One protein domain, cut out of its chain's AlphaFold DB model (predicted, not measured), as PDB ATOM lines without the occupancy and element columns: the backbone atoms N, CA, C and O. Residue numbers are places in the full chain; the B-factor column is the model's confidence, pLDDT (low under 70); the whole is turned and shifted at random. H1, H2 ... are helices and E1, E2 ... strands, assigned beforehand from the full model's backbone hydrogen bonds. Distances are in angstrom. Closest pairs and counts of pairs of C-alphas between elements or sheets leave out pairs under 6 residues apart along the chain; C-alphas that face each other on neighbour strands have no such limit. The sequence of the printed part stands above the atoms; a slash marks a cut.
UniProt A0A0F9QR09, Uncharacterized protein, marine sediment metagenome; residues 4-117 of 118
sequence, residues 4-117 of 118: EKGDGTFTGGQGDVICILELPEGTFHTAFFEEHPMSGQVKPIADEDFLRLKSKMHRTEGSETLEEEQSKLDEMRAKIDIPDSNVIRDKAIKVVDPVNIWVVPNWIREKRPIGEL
ATOM      1  N   GLU A   4       5.659  31.065  11.084       89.00
ATOM      2  CA  GLU A   4       5.442  29.774  11.751       89.00
ATOM      3  C   GLU A   4       4.252  29.016  11.133       89.00
ATOM      4  O   GLU A   4       3.185  29.595  10.924       89.00
ATOM      5  N   LYS A   5       4.425  27.716  10.854       86.56
ATOM      6  CA  LYS A   5       3.396  26.849  10.245       86.56
ATOM      7  C   LYS A   5       2.473  26.161  11.267       86.56
ATOM      8  O   LYS A   5       1.519  25.494  10.874       86.56
ATOM      9  N   GLY A   6       2.728  26.330  12.566       82.81
ATOM     10  CA  GLY A   6       1.951  25.738  13.668       82.81
ATOM     11  C   GLY A   6       2.376  24.321  14.082       82.81
ATOM     12  O   GLY A   6       1.839  23.783  15.046       82.81
ATOM     13  N   ASP A   7       3.354  23.730  13.394       89.50
ATOM     14  CA  ASP A   7       3.987  22.439  13.706       89.50
ATOM     15  C   ASP A   7       5.416  22.599  14.270       89.50
ATOM     16  O   ASP A   7       6.162  21.627  14.395       89.50
ATOM     17  N   GLY A   8       5.804  23.832  14.609       85.06
ATOM     18  CA  GLY A   8       7.156  24.181  15.045       85.06
ATOM     19  C   GLY A   8       8.158  24.402  13.905       85.06
ATOM     20  O   GLY A   8       9.335  24.635  14.186       85.06
ATOM     21  N   THR A   9       7.716  24.353  12.642       90.12
ATOM     22  CA  THR A   9       8.510  24.753  11.470       90.12
ATOM     23  C   THR A   9       8.152  26.162  10.990       90.12
ATOM     24  O   THR A   9       7.104  26.725  11.326       90.12
ATOM     25  N   PHE A  10       9.043  26.745  10.193       91.25
ATOM     26  CA  PHE A  10       8.958  28.116   9.706       91.25
ATOM     27  C   PHE A  10       9.129  28.164   8.191       91.25
ATOM     28  O   PHE A  10       9.944  27.434   7.640       91.25
ATOM     29  N   THR A  11       8.416  29.056   7.513       91.19
ATOM     30  CA  THR A  11       8.686  29.427   6.115       91.19
ATOM     31  C   THR A  11       9.583  30.658   6.088       91.19
ATOM     32  O   THR A  11       9.246  31.664   6.720       91.19
ATOM     33  N   GLY A  12      10.701  30.593   5.366       89.75
ATOM     34  CA  GLY A  12      11.563  31.749   5.117       89.75
ATOM     35  C   GLY A  12      11.094  32.620   3.951       89.75
ATOM     36  O   GLY A  12      10.264  32.227   3.130       89.75
ATOM     37  N   GLY A  13      11.629  33.836   3.890       90.06
ATOM     38  CA  GLY A  13      11.493  34.748   2.760       90.06
ATOM     39  C   GLY A  13      12.246  34.266   1.520       90.06
ATOM     40  O   GLY A  13      13.102  33.385   1.578       90.06
ATOM     41  N   GLN A  14      11.940  34.870   0.370       90.12
ATOM     42  CA  GLN A  14      12.533  34.474  -0.913       90.12
ATOM     43  C   GLN A  14      14.050  34.710  -0.962       90.12
ATOM     44  O   GLN A  14      14.759  33.936  -1.603       90.12
ATOM     45  N   GLY A  15      14.532  35.757  -0.285       92.00
ATOM     46  CA  GLY A  15      15.952  36.091  -0.146       92.00
ATOM     47  C   GLY A  15      16.638  35.487   1.072       92.00
ATOM     48  O   GLY A  15      17.817  35.759   1.271       92.00
ATOM     49  N   ASP A  16      15.942  34.694   1.888       93.81
ATOM     50  CA  ASP A  16      16.540  34.125   3.093       93.81
ATOM     51  C   ASP A  16      17.509  32.993   2.726       93.81
ATOM     52  O   ASP A  16      17.239  32.207   1.813       93.81
ATOM     53  N   VAL A  17      18.639  32.909   3.431       94.06
ATOM     54  CA  VAL A  17      19.771  32.025   3.114       94.06
ATOM     55  C   VAL A  17      20.221  31.270   4.356       94.06
ATOM     56  O   VAL A  17      20.309  31.842   5.440       94.06
ATOM     57  N   ILE A  18      20.569  29.995   4.196       94.25
ATOM     58  CA  ILE A  18      21.270  29.213   5.223       94.25
ATOM     59  C   ILE A  18      22.656  28.870   4.683       94.25
ATOM     60  O   ILE A  18      22.789  28.376   3.564       94.25
ATOM     61  N   CYS A  19      23.701  29.129   5.461       93.38
ATOM     62  CA  CYS A  19      25.075  28.844   5.053       93.38
ATOM     63  C   CYS A  19      25.966  28.522   6.249       93.38
ATOM     64  O   CYS A  19      25.581  28.744   7.397       93.38
ATOM     65  N   ILE A  20      27.167  28.021   5.965       92.94
ATOM     66  CA  ILE A  20      28.225  27.842   6.957       92.94
ATOM     67  C   ILE A  20      29.253  28.958   6.766       92.94
ATOM     68  O   ILE A  20      29.711  29.208   5.652       92.94
ATOM     69  N   LEU A  21      29.610  29.630   7.852       91.81
ATOM     70  CA  LEU A  21      30.678  30.619   7.916       91.81
ATOM     71  C   LEU A  21      31.928  29.978   8.521       91.81
ATOM     72  O   LEU A  21      31.811  29.205   9.466       91.81
ATOM     73  N   GLU A  22      33.103  30.317   8.000       92.06
ATOM     74  CA  GLU A  22      34.401  30.048   8.631       92.06
ATOM     75  C   GLU A  22      34.876  31.353   9.272       92.06
ATOM     76  O   GLU A  22      35.103  32.348   8.572       92.06
ATOM     77  N   LEU A  23      34.955  31.365  10.601       89.44
ATOM     78  CA  LEU A  23      35.357  32.529  11.384       89.44
ATOM     79  C   LEU A  23      36.892  32.657  11.451       89.44
ATOM     80  O   LEU A  23      37.601  31.665  11.256       89.44
ATOM     81  N   PRO A  24      37.439  33.855  11.745       87.88
ATOM     82  CA  PRO A  24      38.888  34.088  11.802       87.88
ATOM     83  C   PRO A  24      39.650  33.174  12.769       87.88
ATOM     84  O   PRO A  24      40.819  32.867  12.543       87.88
ATOM     85  N   GLU A  25      38.997  32.746  13.845       87.62
ATOM     86  CA  GLU A  25      39.509  31.809  14.843       87.62
ATOM     87  C   GLU A  25      39.590  30.352  14.352       87.62
ATOM     88  O   GLU A  25      40.102  29.497  15.071       87.62
ATOM     89  N   GLY A  26      39.125  30.066  13.131       89.31
ATOM     90  CA  GLY A  26      39.146  28.733  12.527       89.31
ATOM     91  C   GLY A  26      37.956  27.852  12.908       89.31
ATOM     92  O   GLY A  26      37.998  26.648  12.666       89.31
ATOM     93  N   THR A  27      36.907  28.428  13.499       91.31
ATOM     94  CA  THR A  27      35.656  27.726  13.804       91.31
ATOM     95  C   THR A  27      34.631  27.891  12.686       91.31
ATOM     96  O   THR A  27      34.657  28.846  11.907       91.31
ATOM     97  N   PHE A  28      33.691  26.951  12.622       91.88
ATOM     98  CA  PHE A  28      32.603  26.922  11.657       91.88
ATOM     99  C   PHE A  28      31.274  27.242  12.335       91.88
ATOM    100  O   PHE A  28      30.994  26.761  13.430       91.88
ATOM    101  N   HIS A  29      30.438  28.043  11.678       91.06
ATOM    102  CA  HIS A  29      29.143  28.461  12.210       91.06
ATOM    103  C   HIS A  29      28.048  28.415  11.150       91.06
ATOM    104  O   HIS A  29      28.114  29.116  10.144       91.06
ATOM    105  N   THR A  30      26.980  27.671  11.421       91.62
ATOM    106  CA  THR A  30      25.739  27.746  10.657       91.62
ATOM    107  C   THR A  30      25.069  29.082  10.944       91.62
ATOM    108  O   THR A  30      24.736  29.403  12.089       91.62
ATOM    109  N   ALA A  31      24.822  29.847   9.890       90.81
ATOM    110  CA  ALA A  31      24.145  31.126   9.953       90.81
ATOM    111  C   ALA A  31      22.880  31.106   9.096       90.81
ATOM    112  O   ALA A  31      22.889  30.666   7.944       90.81
ATOM    113  N   PHE A  32      21.803  31.643   9.667       92.25
ATOM    114  CA  PHE A  32      20.612  32.021   8.926       92.25
ATOM    115  C   PHE A  32      20.695  33.509   8.601       92.25
ATOM    116  O   PHE A  32      20.867  34.336   9.494       92.25
ATOM    117  N   PHE A  33      20.583  33.855   7.330       92.44
ATOM    118  CA  PHE A  33      20.591  35.220   6.835       92.44
ATOM    119  C   PHE A  33      19.191  35.572   6.351       92.44
ATOM    120  O   PHE A  33      18.692  34.988   5.397       92.44
ATOM    121  N   GLU A  34      18.567  36.530   7.025       92.81
ATOM    122  CA  GLU A  34      17.225  37.003   6.709       92.81
ATOM    123  C   GLU A  34      17.296  38.219   5.784       92.81
ATOM    124  O   GLU A  34      18.074  39.145   6.029       92.81
ATOM    125  N   GLU A  35      16.456  38.257   4.755       90.56
ATOM    126  CA  GLU A  35      16.278  39.434   3.914       90.56
ATOM    127  C   GLU A  35      15.927  40.660   4.771       90.56
ATOM    128  O   GLU A  35      14.969  40.673   5.553       90.56
ATOM    129  N   HIS A  36      16.709  41.724   4.610       88.69
ATOM    130  CA  HIS A  36      16.519  42.976   5.315       88.69
ATOM    131  C   HIS A  36      16.500  44.141   4.320       88.69
ATOM    132  O   HIS A  36      17.560  44.514   3.809       88.69
ATOM    133  N   PRO A  37      15.332  44.753   4.053       82.06
ATOM    134  CA  PRO A  37      15.209  45.769   3.019       82.06
ATOM    135  C   PRO A  37      16.158  46.949   3.261       82.06
ATOM    136  O   PRO A  37      16.441  47.353   4.396       82.06
ATOM    137  N   MET A  38      16.664  47.509   2.164       78.25
ATOM    138  CA  MET A  38      17.431  48.751   2.196       78.25
ATOM    139  C   MET A  38      16.546  49.900   2.696       78.25
ATOM    140  O   MET A  38      15.327  49.894   2.538       78.25
ATOM    141  N   SER A  39      17.160  50.900   3.327       76.38
ATOM    142  CA  SER A  39      16.439  52.096   3.767       76.38
ATOM    143  C   SER A  39      15.838  52.825   2.567       76.38
ATOM    144  O   SER A  39      16.556  53.116   1.611       76.38
ATOM    145  N   GLY A  40      14.557  53.180   2.643       80.00
ATOM    146  CA  GLY A  40      13.856  53.890   1.578       80.00
ATOM    147  C   GLY A  40      12.505  53.254   1.283       80.00
ATOM    148  O   GLY A  40      11.904  52.613   2.145       80.00
ATOM    149  N   GLN A  41      12.012  53.462   0.064       80.00
ATOM    150  CA  GLN A  41      10.789  52.817  -0.390       80.00
ATOM    151  C   GLN A  41      11.049  51.326  -0.615       80.00
ATOM    152  O   GLN A  41      11.919  50.970  -1.404       80.00
ATOM    153  N   VAL A  42      10.276  50.474   0.059       81.31
ATOM    154  CA  VAL A  42      10.324  49.022  -0.139       81.31
ATOM    155  C   VAL A  42       9.856  48.708  -1.558       81.31
ATOM    156  O   VAL A  42       8.719  49.032  -1.917       81.31
ATOM    157  N   LYS A  43      10.728  48.100  -2.365       84.56
ATOM    158  CA  LYS A  43      10.389  47.573  -3.689       84.56
ATOM    159  C   LYS A  43      10.198  46.056  -3.618       84.56
ATOM    160  O   LYS A  43      10.652  45.426  -2.660       84.56
ATOM    161  N   PRO A  44       9.529  45.451  -4.610       87.50
ATOM    162  CA  PRO A  44       9.554  44.006  -4.775       87.50
ATOM    163  C   PRO A  44      10.995  43.500  -4.889       87.50
ATOM    164  O   PRO A  44      11.797  44.075  -5.620       87.50
ATOM    165  N   ILE A  45      11.297  42.383  -4.226       86.69
ATOM    166  CA  ILE A  45      12.635  41.775  -4.230       86.69
ATOM    167  C   ILE A  45      13.164  41.516  -5.648       86.69
ATOM    168  O   ILE A  45      14.356  41.632  -5.886       86.69
ATOM    169  N   ALA A  46      12.289  41.216  -6.612       87.31
ATOM    170  CA  ALA A  46      12.659  40.966  -8.006       87.31
ATOM    171  C   ALA A  46      13.204  42.207  -8.740       87.31
ATOM    172  O   ALA A  46      13.909  42.057  -9.739       87.31
ATOM    173  N   ASP A  47      12.896  43.406  -8.243       89.38
ATOM    174  CA  ASP A  47      13.282  44.680  -8.853       89.38
ATOM    175  C   ASP A  47      14.571  45.255  -8.246       89.38
ATOM    176  O   ASP A  47      15.106  46.245  -8.748       89.38
ATOM    177  N   GLU A  48      15.081  44.654  -7.169       89.88
ATOM    178  CA  GLU A  48      16.320  45.086  -6.525       89.88
ATOM    179  C   GLU A  48      17.547  44.575  -7.295       89.88
ATOM    180  O   GLU A  48      17.579  43.443  -7.785       89.88
ATOM    181  N   ASP A  49      18.587  45.401  -7.404       91.12
ATOM    182  CA  ASP A  49      19.878  44.979  -7.974       91.12
ATOM    183  C   ASP A  49      20.695  44.163  -6.956       91.12
ATOM    184  O   ASP A  49      21.409  43.223  -7.314       91.12
ATOM    185  N   PHE A  50      20.555  44.500  -5.671       91.56
ATOM    186  CA  PHE A  50      21.285  43.894  -4.564       91.56
ATOM    187  C   PHE A  50      20.338  43.531  -3.430       91.56
ATOM    188  O   PHE A  50      19.425  44.288  -3.102       91.56
ATOM    189  N   LEU A  51      20.613  42.404  -2.784       92.12
ATOM    190  CA  LEU A  51      19.929  41.995  -1.569       92.12
ATOM    191  C   LEU A  51      20.820  42.271  -0.373       92.12
ATOM    192  O   LEU A  51      22.008  41.945  -0.360       92.12
ATOM    193  N   ARG A  52      20.223  42.882   0.645       91.88
ATOM    194  CA  ARG A  52      20.839  43.060   1.948       91.88
ATOM    195  C   ARG A  52      20.269  41.998   2.869       91.88
ATOM    196  O   ARG A  52      19.075  41.976   3.140       91.88
ATOM    197  N   LEU A  53      21.136  41.134   3.361       91.75
ATOM    198  CA  LEU A  53      20.791  40.047   4.254       91.75
ATOM    199  C   LEU A  53      21.354  40.344   5.636       91.75
ATOM    200  O   LEU A  53      22.480  40.816   5.771       91.75
ATOM    201  N   LYS A  54      20.580  40.090   6.680       90.31
ATOM    202  CA  LYS A  54      20.994  40.271   8.064       90.31
ATOM    203  C   LYS A  54      21.149  38.915   8.721       90.31
ATOM    204  O   LYS A  54      20.205  38.131   8.739       90.31
ATOM    205  N   SER A  55      22.316  38.665   9.305       88.19
ATOM    206  CA  SER A  55      22.526  37.431  10.050       88.19
ATOM    207  C   SER A  55      21.632  37.387  11.285       88.19
ATOM    208  O   SER A  55      21.485  38.357  12.039       88.19
ATOM    209  N   LYS A  56      21.034  36.223  11.485       82.88
ATOM    210  CA  LYS A  56      20.388  35.767  12.700       82.88
ATOM    211  C   LYS A  56      21.213  34.586  13.185       82.88
ATOM    212  O   LYS A  56      20.941  33.430  12.863       82.88
ATOM    213  N   MET A  57      22.261  34.886  13.944       66.88
ATOM    214  CA  MET A  57      23.016  33.839  14.618       66.88
ATOM    215  C   MET A  57      22.137  33.225  15.701       66.88
ATOM    216  O   MET A  57      21.802  33.866  16.694       66.88
ATOM    217  N   HIS A  58      21.742  31.975  15.482       63.03
ATOM    218  CA  HIS A  58      20.976  31.206  16.458       63.03
ATOM    219  C   HIS A  58      21.867  30.544  17.516       63.03
ATOM    220  O   HIS A  58      21.343  30.021  18.498       63.03
ATOM    221  N   ARG A  59      23.195  30.548  17.330       64.06
ATOM    222  CA  ARG A  59      24.157  29.906  18.231       64.06
ATOM    223  C   ARG A  59      25.345  30.821  18.507       64.06
ATOM    224  O   ARG A  59      25.821  31.511  17.611       64.06
ATOM    225  N   THR A  60      25.800  30.788  19.753       65.75
ATOM    226  CA  THR A  60      26.945  31.554  20.262       65.75
ATOM    227  C   THR A  60      28.276  30.822  20.082       65.75
ATOM    228  O   THR A  60      29.316  31.467  20.126       65.75
ATOM    229  N   GLU A  61      28.254  29.502  19.875       78.12
ATOM    230  CA  GLU A  61      29.443  28.643  19.789       78.12
ATOM    231  C   GLU A  61      29.505  27.925  18.436       78.12
ATOM    232  O   GLU A  61      28.483  27.437  17.936       78.12
ATOM    233  N   GLY A  62      30.702  27.885  17.853       83.31
ATOM    234  CA  GLY A  62      30.996  27.235  16.576       83.31
ATOM    235  C   GLY A  62      31.532  25.828  16.748       83.31
ATOM    236  O   GLY A  62      31.908  25.429  17.847       83.31
ATOM    237  N   SER A  63      31.572  25.078  15.652       91.00
ATOM    238  CA  SER A  63      32.256  23.786  15.585       91.00
ATOM    239  C   SER A  63      33.705  23.917  15.140       91.00
ATOM    240  O   SER A  63      34.074  24.851  14.433       91.00
ATOM    241  N   GLU A  64      34.527  22.938  15.512       92.44
ATOM    242  CA  GLU A  64      35.923  22.846  15.067       92.44
ATOM    243  C   GLU A  64      36.035  22.295  13.638       92.44
ATOM    244  O   GLU A  64      37.049  22.492  12.969       92.44
ATOM    245  N   THR A  65      34.997  21.609  13.146       92.19
ATOM    246  CA  THR A  65      34.995  20.990  11.816       92.19
ATOM    247  C   THR A  65      33.775  21.379  10.986       92.19
ATOM    248  O   THR A  65      32.686  21.638  11.503       92.19
ATOM    249  N   LEU A  66      33.958  21.380   9.662       91.31
ATOM    250  CA  LEU A  66      32.880  21.623   8.704       91.31
ATOM    251  C   LEU A  66      31.798  20.532   8.760       91.31
ATOM    252  O   LEU A  66      30.622  20.838   8.611       91.31
ATOM    253  N   GLU A  67      32.186  19.274   8.986       91.88
ATOM    254  CA  GLU A  67      31.268  18.126   9.027       91.88
ATOM    255  C   GLU A  67      30.273  18.227  10.192       91.88
ATOM    256  O   GLU A  67      29.067  18.056  10.003       91.88
ATOM    257  N   GLU A  68      30.750  18.591  11.386       91.06
ATOM    258  CA  GLU A  68      29.873  18.843  12.533       91.06
ATOM    259  C   GLU A  68      28.872  19.967  12.245       91.06
ATOM    260  O   GLU A  68      27.698  19.888  12.617       91.06
ATOM    261  N   GLU A  69      29.327  21.016  11.561       91.69
ATOM    262  CA  GLU A  69      28.491  22.170  11.261       91.69
ATOM    263  C   GLU A  69      27.483  21.877  10.140       91.69
ATOM    264  O   GLU A  69      26.358  22.369  10.181       91.69
ATOM    265  N   GLN A  70      27.810  20.989   9.196       92.69
ATOM    266  CA  GLN A  70      26.863  20.497   8.190       92.69
ATOM    267  C   GLN A  70      25.668  19.777   8.824       92.69
ATOM    268  O   GLN A  70      24.534  20.022   8.413       92.69
ATOM    269  N   SER A  71      25.886  18.968   9.867       91.88
ATOM    270  CA  SER A  71      24.780  18.334  10.600       91.88
ATOM    271  C   SER A  71      23.852  19.375  11.241       91.88
ATOM    272  O   SER A  71      22.634  19.201  11.267       91.88
ATOM    273  N   LYS A  72      24.401  20.485  11.746       91.00
ATOM    274  CA  LYS A  72      23.605  21.573  12.340       91.00
ATOM    275  C   LYS A  72      22.868  22.392  11.281       91.00
ATOM    276  O   LYS A  72      21.748  22.843  11.529       91.00
ATOM    277  N   LEU A  73      23.468  22.566  10.106       92.75
ATOM    278  CA  LEU A  73      22.795  23.142   8.947       92.75
ATOM    279  C   LEU A  73      21.568  22.308   8.568       92.75
ATOM    280  O   LEU A  73      20.502  22.877   8.333       92.75
ATOM    281  N   ASP A  74      21.679  20.979   8.583       92.62
ATOM    282  CA  ASP A  74      20.552  20.083   8.304       92.62
ATOM    283  C   ASP A  74      19.438  20.199   9.348       92.62
ATOM    284  O   ASP A  74      18.264  20.298   8.991       92.62
ATOM    285  N   GLU A  75      19.788  20.273  10.637       91.62
ATOM    286  CA  GLU A  75      18.820  20.544  11.709       91.62
ATOM    287  C   GLU A  75      18.077  21.868  11.490       91.62
ATOM    288  O   GLU A  75      16.873  21.968  11.742       91.62
ATOM    289  N   MET A  76      18.789  22.902  11.036       90.81
ATOM    290  CA  MET A  76      18.202  24.208  10.747       90.81
ATOM    291  C   MET A  76      17.291  24.146   9.520       90.81
ATOM    292  O   MET A  76      16.169  24.649   9.574       90.81
ATOM    293  N   ARG A  77      17.725  23.480   8.446       91.38
ATOM    294  CA  ARG A  77      16.950  23.290   7.213       91.38
ATOM    295  C   ARG A  77      15.689  22.452   7.434       91.38
ATOM    296  O   ARG A  77      14.679  22.700   6.783       91.38
ATOM    297  N   ALA A  78      15.719  21.510   8.375       91.75
ATOM    298  CA  ALA A  78      14.541  20.746   8.778       91.75
ATOM    299  C   ALA A  78      13.480  21.615   9.480       91.75
ATOM    300  O   ALA A  78      12.296  21.289   9.448       91.75
ATOM    301  N   LYS A  79      13.890  22.723  10.111       91.38
ATOM    302  CA  LYS A  79      12.987  23.660  10.798       91.38
ATOM    303  C   LYS A  79      12.571  24.836   9.928       91.38
ATOM    304  O   LYS A  79      11.487  25.373  10.133       91.38
ATOM    305  N   ILE A  80      13.434  25.263   9.014       92.06
ATOM    306  CA  ILE A  80      13.242  26.451   8.186       92.06
ATOM    307  C   ILE A  80      13.131  26.025   6.725       92.06
ATOM    308  O   ILE A  80      14.084  25.562   6.095       92.06
ATOM    309  N   ASP A  81      11.935  26.206   6.188       91.69
ATOM    310  CA  ASP A  81      11.601  25.924   4.810       91.69
ATOM    311  C   ASP A  81      11.990  27.099   3.908       91.69
ATOM    312  O   ASP A  81      11.335  28.144   3.917       91.69
ATOM    313  N   ILE A  82      13.080  26.925   3.159       91.94
ATOM    314  CA  ILE A  82      13.577  27.854   2.136       91.94
ATOM    315  C   ILE A  82      13.946  27.085   0.862       91.94
ATOM    316  O   ILE A  82      14.155  25.874   0.926       91.94
ATOM    317  N   PRO A  83      14.055  27.749  -0.302       92.12
ATOM    318  CA  PRO A  83      14.525  27.097  -1.520       92.12
ATOM    319  C   PRO A  83      15.926  26.497  -1.347       92.12
ATOM    320  O   PRO A  83      16.813  27.140  -0.789       92.12
ATOM    321  N   ASP A  84      16.165  25.306  -1.900       92.19
ATOM    322  CA  ASP A  84      17.486  24.658  -1.830       92.19
ATOM    323  C   ASP A  84      18.580  25.490  -2.517       92.19
ATOM    324  O   ASP A  84      19.734  25.477  -2.097       92.19
ATOM    325  N   SER A  85      18.211  26.301  -3.515       92.62
ATOM    326  CA  SER A  85      19.106  27.265  -4.167       92.62
ATOM    327  C   SER A  85      19.651  28.347  -3.231       92.62
ATOM    328  O   SER A  85      20.578  29.057  -3.621       92.62
ATOM    329  N   ASN A  86      19.065  28.493  -2.039       94.62
ATOM    330  CA  ASN A  86      19.456  29.442  -1.002       94.62
ATOM    331  C   ASN A  86      20.197  28.759   0.165       94.62
ATOM    332  O   ASN A  86      20.438  29.386   1.197       94.62
ATOM    333  N   VAL A  87      20.548  27.480   0.027       94.88
ATOM    334  CA  VAL A  87      21.331  26.736   1.015       94.88
ATOM    335  C   VAL A  87      22.747  26.542   0.481       94.88
ATOM    336  O   VAL A  87      22.951  25.933  -0.565       94.88
ATOM    337  N   ILE A  88      23.746  27.050   1.202       93.25
ATOM    338  CA  ILE A  88      25.164  26.911   0.844       93.25
ATOM    339  C   ILE A  88      25.785  25.863   1.765       93.25
ATOM    340  O   ILE A  88      26.082  26.149   2.925       93.25
ATOM    341  N   ARG A  89      25.954  24.644   1.245       87.50
ATOM    342  CA  ARG A  89      26.405  23.476   2.024       87.50
ATOM    343  C   ARG A  89      27.837  23.041   1.730       87.50
ATOM    344  O   ARG A  89      28.545  22.592   2.629       87.50
ATOM    345  N   ASP A  90      28.250  23.169   0.474       84.19
ATOM    346  CA  ASP A  90      29.479  22.540  -0.029       84.19
ATOM    347  C   ASP A  90      30.754  23.312   0.334       84.19
ATOM    348  O   ASP A  90      31.864  22.838   0.104       84.19
ATOM    349  N   LYS A  91      30.609  24.518   0.891       86.81
ATOM    350  CA  LYS A  91      31.722  25.371   1.302       86.81
ATOM    351  C   LYS A  91      31.350  26.225   2.502       86.81
ATOM    352  O   LYS A  91      30.196  26.627   2.648       86.81
ATOM    353  N   ALA A  92      32.359  26.542   3.304       89.75
ATOM    354  CA  ALA A  92      32.268  27.582   4.313       89.75
ATOM    355  C   ALA A  92      32.670  28.934   3.710       89.75
ATOM    356  O   ALA A  92      33.656  29.039   2.975       89.75
ATOM    357  N   ILE A  93      31.899  29.972   4.013       90.69
ATOM    358  CA  ILE A  93      32.196  31.342   3.603       90.69
ATOM    359  C   ILE A  93      33.163  31.931   4.627       90.69
ATOM    360  O   ILE A  93      32.804  32.113   5.789       90.69
ATOM    361  N   LYS A  94      34.385  32.243   4.195       90.56
ATOM    362  CA  LYS A  94      35.386  32.888   5.051       90.56
ATOM    363  C   LYS A  94      34.973  34.315   5.366       90.56
ATOM    364  O   LYS A  94      34.746  35.108   4.452       90.56
ATOM    365  N   VAL A  95      34.922  34.653   6.650       87.31
ATOM    366  CA  VAL A  95      34.556  35.994   7.111       87.31
ATOM    367  C   VAL A  95      35.609  36.551   8.062       87.31
ATOM    368  O   VAL A  95      36.267  35.814   8.785       87.31
ATOM    369  N   VAL A  96      35.792  37.872   8.038       81.81
ATOM    370  CA  VAL A  96      36.741  38.581   8.924       81.81
ATOM    371  C   VAL A  96      36.097  38.929  10.273       81.81
ATOM    372  O   VAL A  96      36.785  39.165  11.257       81.81
ATOM    373  N   ASP A  97      34.770  38.958  10.307       75.56
ATOM    374  CA  ASP A  97      33.915  39.188  11.470       75.56
ATOM    375  C   ASP A  97      32.605  38.436  11.183       75.56
ATOM    376  O   ASP A  97      32.195  38.429  10.011       75.56
ATOM    377  N   PRO A  98      31.945  37.779  12.157       69.69
ATOM    378  CA  PRO A  98      30.578  37.290  12.006       69.69
ATOM    379  C   PRO A  98      29.687  38.347  11.339       69.69
ATOM    380  O   PRO A  98      29.276  39.345  11.935       69.69
ATOM    381  N   VAL A  99      29.415  38.136  10.049       69.81
ATOM    382  CA  VAL A  99      28.804  39.144   9.184       69.81
ATOM    383  C   VAL A  99      27.403  39.459   9.693       69.81
ATOM    384  O   VAL A  99      26.467  38.691   9.496       69.81
ATOM    385  N   ASN A 100      27.235  40.618  10.327       80.81
ATOM    386  CA  ASN A 100      25.920  41.080  10.767       80.81
ATOM    387  C   ASN A 100      25.028  41.452   9.576       80.81
ATOM    388  O   ASN A 100      23.817  41.244   9.627       80.81
ATOM    389  N   ILE A 101      25.622  42.002   8.512       87.94
ATOM    390  CA  ILE A 101      24.943  42.407   7.280       87.94
ATOM    391  C   ILE A 101      25.768  41.956   6.079       87.94
ATOM    392  O   ILE A 101      26.909  42.380   5.918       87.94
ATOM    393  N   TRP A 102      25.161  41.160   5.212       89.56
ATOM    394  CA  TRP A 102      25.749  40.652   3.988       89.56
ATOM    395  C   TRP A 102      25.007  41.232   2.782       89.56
ATOM    396  O   TRP A 102      23.803  41.040   2.644       89.56
ATOM    397  N   VAL A 103      25.701  41.995   1.936       90.88
ATOM    398  CA  VAL A 103      25.121  42.572   0.714       90.88
ATOM    399  C   VAL A 103      25.647  41.808  -0.490       90.88
ATOM    400  O   VAL A 103      26.861  41.699  -0.658       90.88
ATOM    401  N   VAL A 104      24.746  41.296  -1.321       91.81
ATOM    402  CA  VAL A 104      25.083  40.468  -2.488       91.81
ATOM    403  C   VAL A 104      24.259  40.849  -3.712       91.81
ATOM    404  O   VAL A 104      23.167  41.405  -3.558       91.81
ATOM    405  N   PRO A 105      24.745  40.553  -4.931       94.12
ATOM    406  CA  PRO A 105      23.921  40.627  -6.134       94.12
ATOM    407  C   PRO A 105      22.633  39.815  -5.981       94.12
ATOM    408  O   PRO A 105      22.622  38.758  -5.350       94.12
ATOM    409  N   ASN A 106      21.541  40.302  -6.563       93.44
ATOM    410  CA  ASN A 106      20.251  39.634  -6.478       93.44
ATOM    411  C   ASN A 106      20.190  38.369  -7.357       93.44
ATOM    412  O   ASN A 106      19.767  38.401  -8.516       93.44
ATOM    413  N   TRP A 107      20.569  37.228  -6.778       93.38
ATOM    414  CA  TRP A 107      20.562  35.928  -7.458       93.38
ATOM    415  C   TRP A 107      19.159  35.469  -7.884       93.38
ATOM    416  O   TRP A 107      19.025  34.732  -8.860       93.38
ATOM    417  N   ILE A 108      18.107  35.939  -7.203       91.25
ATOM    418  CA  ILE A 108      16.707  35.611  -7.515       91.25
ATOM    419  C   ILE A 108      16.309  36.240  -8.846       91.25
ATOM    420  O   ILE A 108      15.732  35.570  -9.705       91.25
ATOM    421  N   ARG A 109      16.663  37.513  -9.046       90.88
ATOM    422  CA  ARG A 109      16.444  38.218 -10.314       90.88
ATOM    423  C   ARG A 109      17.194  37.548 -11.463       90.88
ATOM    424  O   ARG A 109      16.657  37.419 -12.562       90.88
ATOM    425  N   GLU A 110      18.416  37.104 -11.198       88.44
ATOM    426  CA  GLU A 110      19.274  36.429 -12.174       88.44
ATOM    427  C   GLU A 110      18.924  34.943 -12.372       88.44
ATOM    428  O   GLU A 110      19.435  34.315 -13.297       88.44
ATOM    429  N   LYS A 111      18.017  34.395 -11.550       89.81
ATOM    430  CA  LYS A 111      17.575  32.991 -11.563       89.81
ATOM    431  C   LYS A 111      18.731  31.991 -11.456       89.81
ATOM    432  O   LYS A 111      18.723  30.962 -12.133       89.81
ATOM    433  N   ARG A 112      19.706  32.279 -10.592       91.31
ATOM    434  CA  ARG A 112      20.832  31.379 -10.302       91.31
ATOM    435  C   ARG A 112      20.974  31.098  -8.803       91.31
ATOM    436  O   ARG A 112      20.456  31.876  -8.003       91.31
ATOM    437  N   PRO A 113      21.632  30.001  -8.395       90.75
ATOM    438  CA  PRO A 113      21.870  29.698  -6.985       90.75
ATOM    439  C   PRO A 113      22.786  30.730  -6.323       90.75
ATOM    440  O   PRO A 113      23.763  31.177  -6.928       90.75
ATOM    441  N   ILE A 114      22.544  31.047  -5.047       92.19
ATOM    442  CA  ILE A 114      23.426  31.967  -4.309       92.19
ATOM    443  C   ILE A 114      24.850  31.409  -4.171       92.19
ATOM    444  O   ILE A 114      25.813  32.170  -4.153       92.19
ATOM    445  N   GLY A 115      25.001  30.081  -4.144       87.50
ATOM    446  CA  GLY A 115      26.300  29.411  -4.062       87.50
ATOM    447  C   GLY A 115      27.268  29.760  -5.201       87.50
ATOM    448  O   GLY A 115      28.473  29.594  -5.028       87.50
ATOM    449  N   GLU A 116      26.772  30.275  -6.333       87.62
ATOM    450  CA  GLU A 116      27.591  30.739  -7.463       87.62
ATOM    451  C   GLU A 116      28.107  32.180  -7.306       87.62
ATOM    452  O   GLU A 116      28.957  32.614  -8.082       87.62
ATOM    453  N   LEU A 117      27.587  32.937  -6.335       84.50
ATOM    454  CA  LEU A 117      27.988  34.323  -6.065       84.50
ATOM    455  C   LEU A 117      29.116  34.456  -5.039       84.50
ATOM    456  O   LEU A 117      29.698  35.535  -4.922       84.50
TER     457      LEU A 117
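What this domain is: This is residues 4 to 117 of the 118 residues of an uncharacterized protein of marine sediment metagenome (UniProt A0A0F9QR09). A five-stranded sheet, strongly twisted and curled like part of a barrel, has one long helix, H1, packed along one face, while the short H2 only grazes the sheet near E3. The loop of residues 39 to 44 sticks out. The 114 printed residues run E1 E2 E3 H1 E4 E5 H2, a mixed class of helices and strands with under half of the residues in named elements; the mixed sheet's order is E4 E1 E2 E3 E5. It is compact, with a radius of gyration of the C-alphas of 14.1 A and spans of 41 by 36 by 24 A.

Where its parts are: Find C-alpha 17 at (19.771, 32.025, 3.114), where E1 begins, running to residue 22. Then come E2, residues 28 to 35, 22.0 A long, and E3, residues 50 to 56, 19.1 A. H1, residues 66 to 79, spans 20.1 A from C-alpha 66 at (32.880, 21.623, 8.704). E4, residues 87 to 94, bends by 98 degrees at residue 90; E5 is residues 101 to 105, and H2, residues 107 to 110, ends at (19.274, 36.429, -12.174).

How they stand to each other: Look first at the meander E1 E2 E3, each strand the antiparallel neighbour of the one before: N 19 and O 31 are 3.0 A apart, N 54 and O 34 2.8 A. E5 is antiparallel to E3, with N 53 and O 102 at 2.8 A; E4 is parallel to E1, with N 88 and O 18 at 2.9 A. E3, H1, E4 form a split strand-helix-strand unit, E1 and E2 between its strands, with a right-handed crossover. H1 makes two layers with the sheet, at a height over the sheet of 8.4 A; the C-alphas of Thr 30 and Leu 73, the closest of E2 and H1, are 5.7 A apart. In H1 every O i to N i+4 pair is within hydrogen-bond range; H2 is too short for one. H1 and H2 are apart.

The domain as a whole: The C-alphas of Gln 41 and Glu 64, the two farthest apart, are 42.1 A from each other. The printed part has no cut, and the link E2 to E3, 14 residues, is long. The model's pLDDT is under 70 at residues 57 to 60 and 98 to 99.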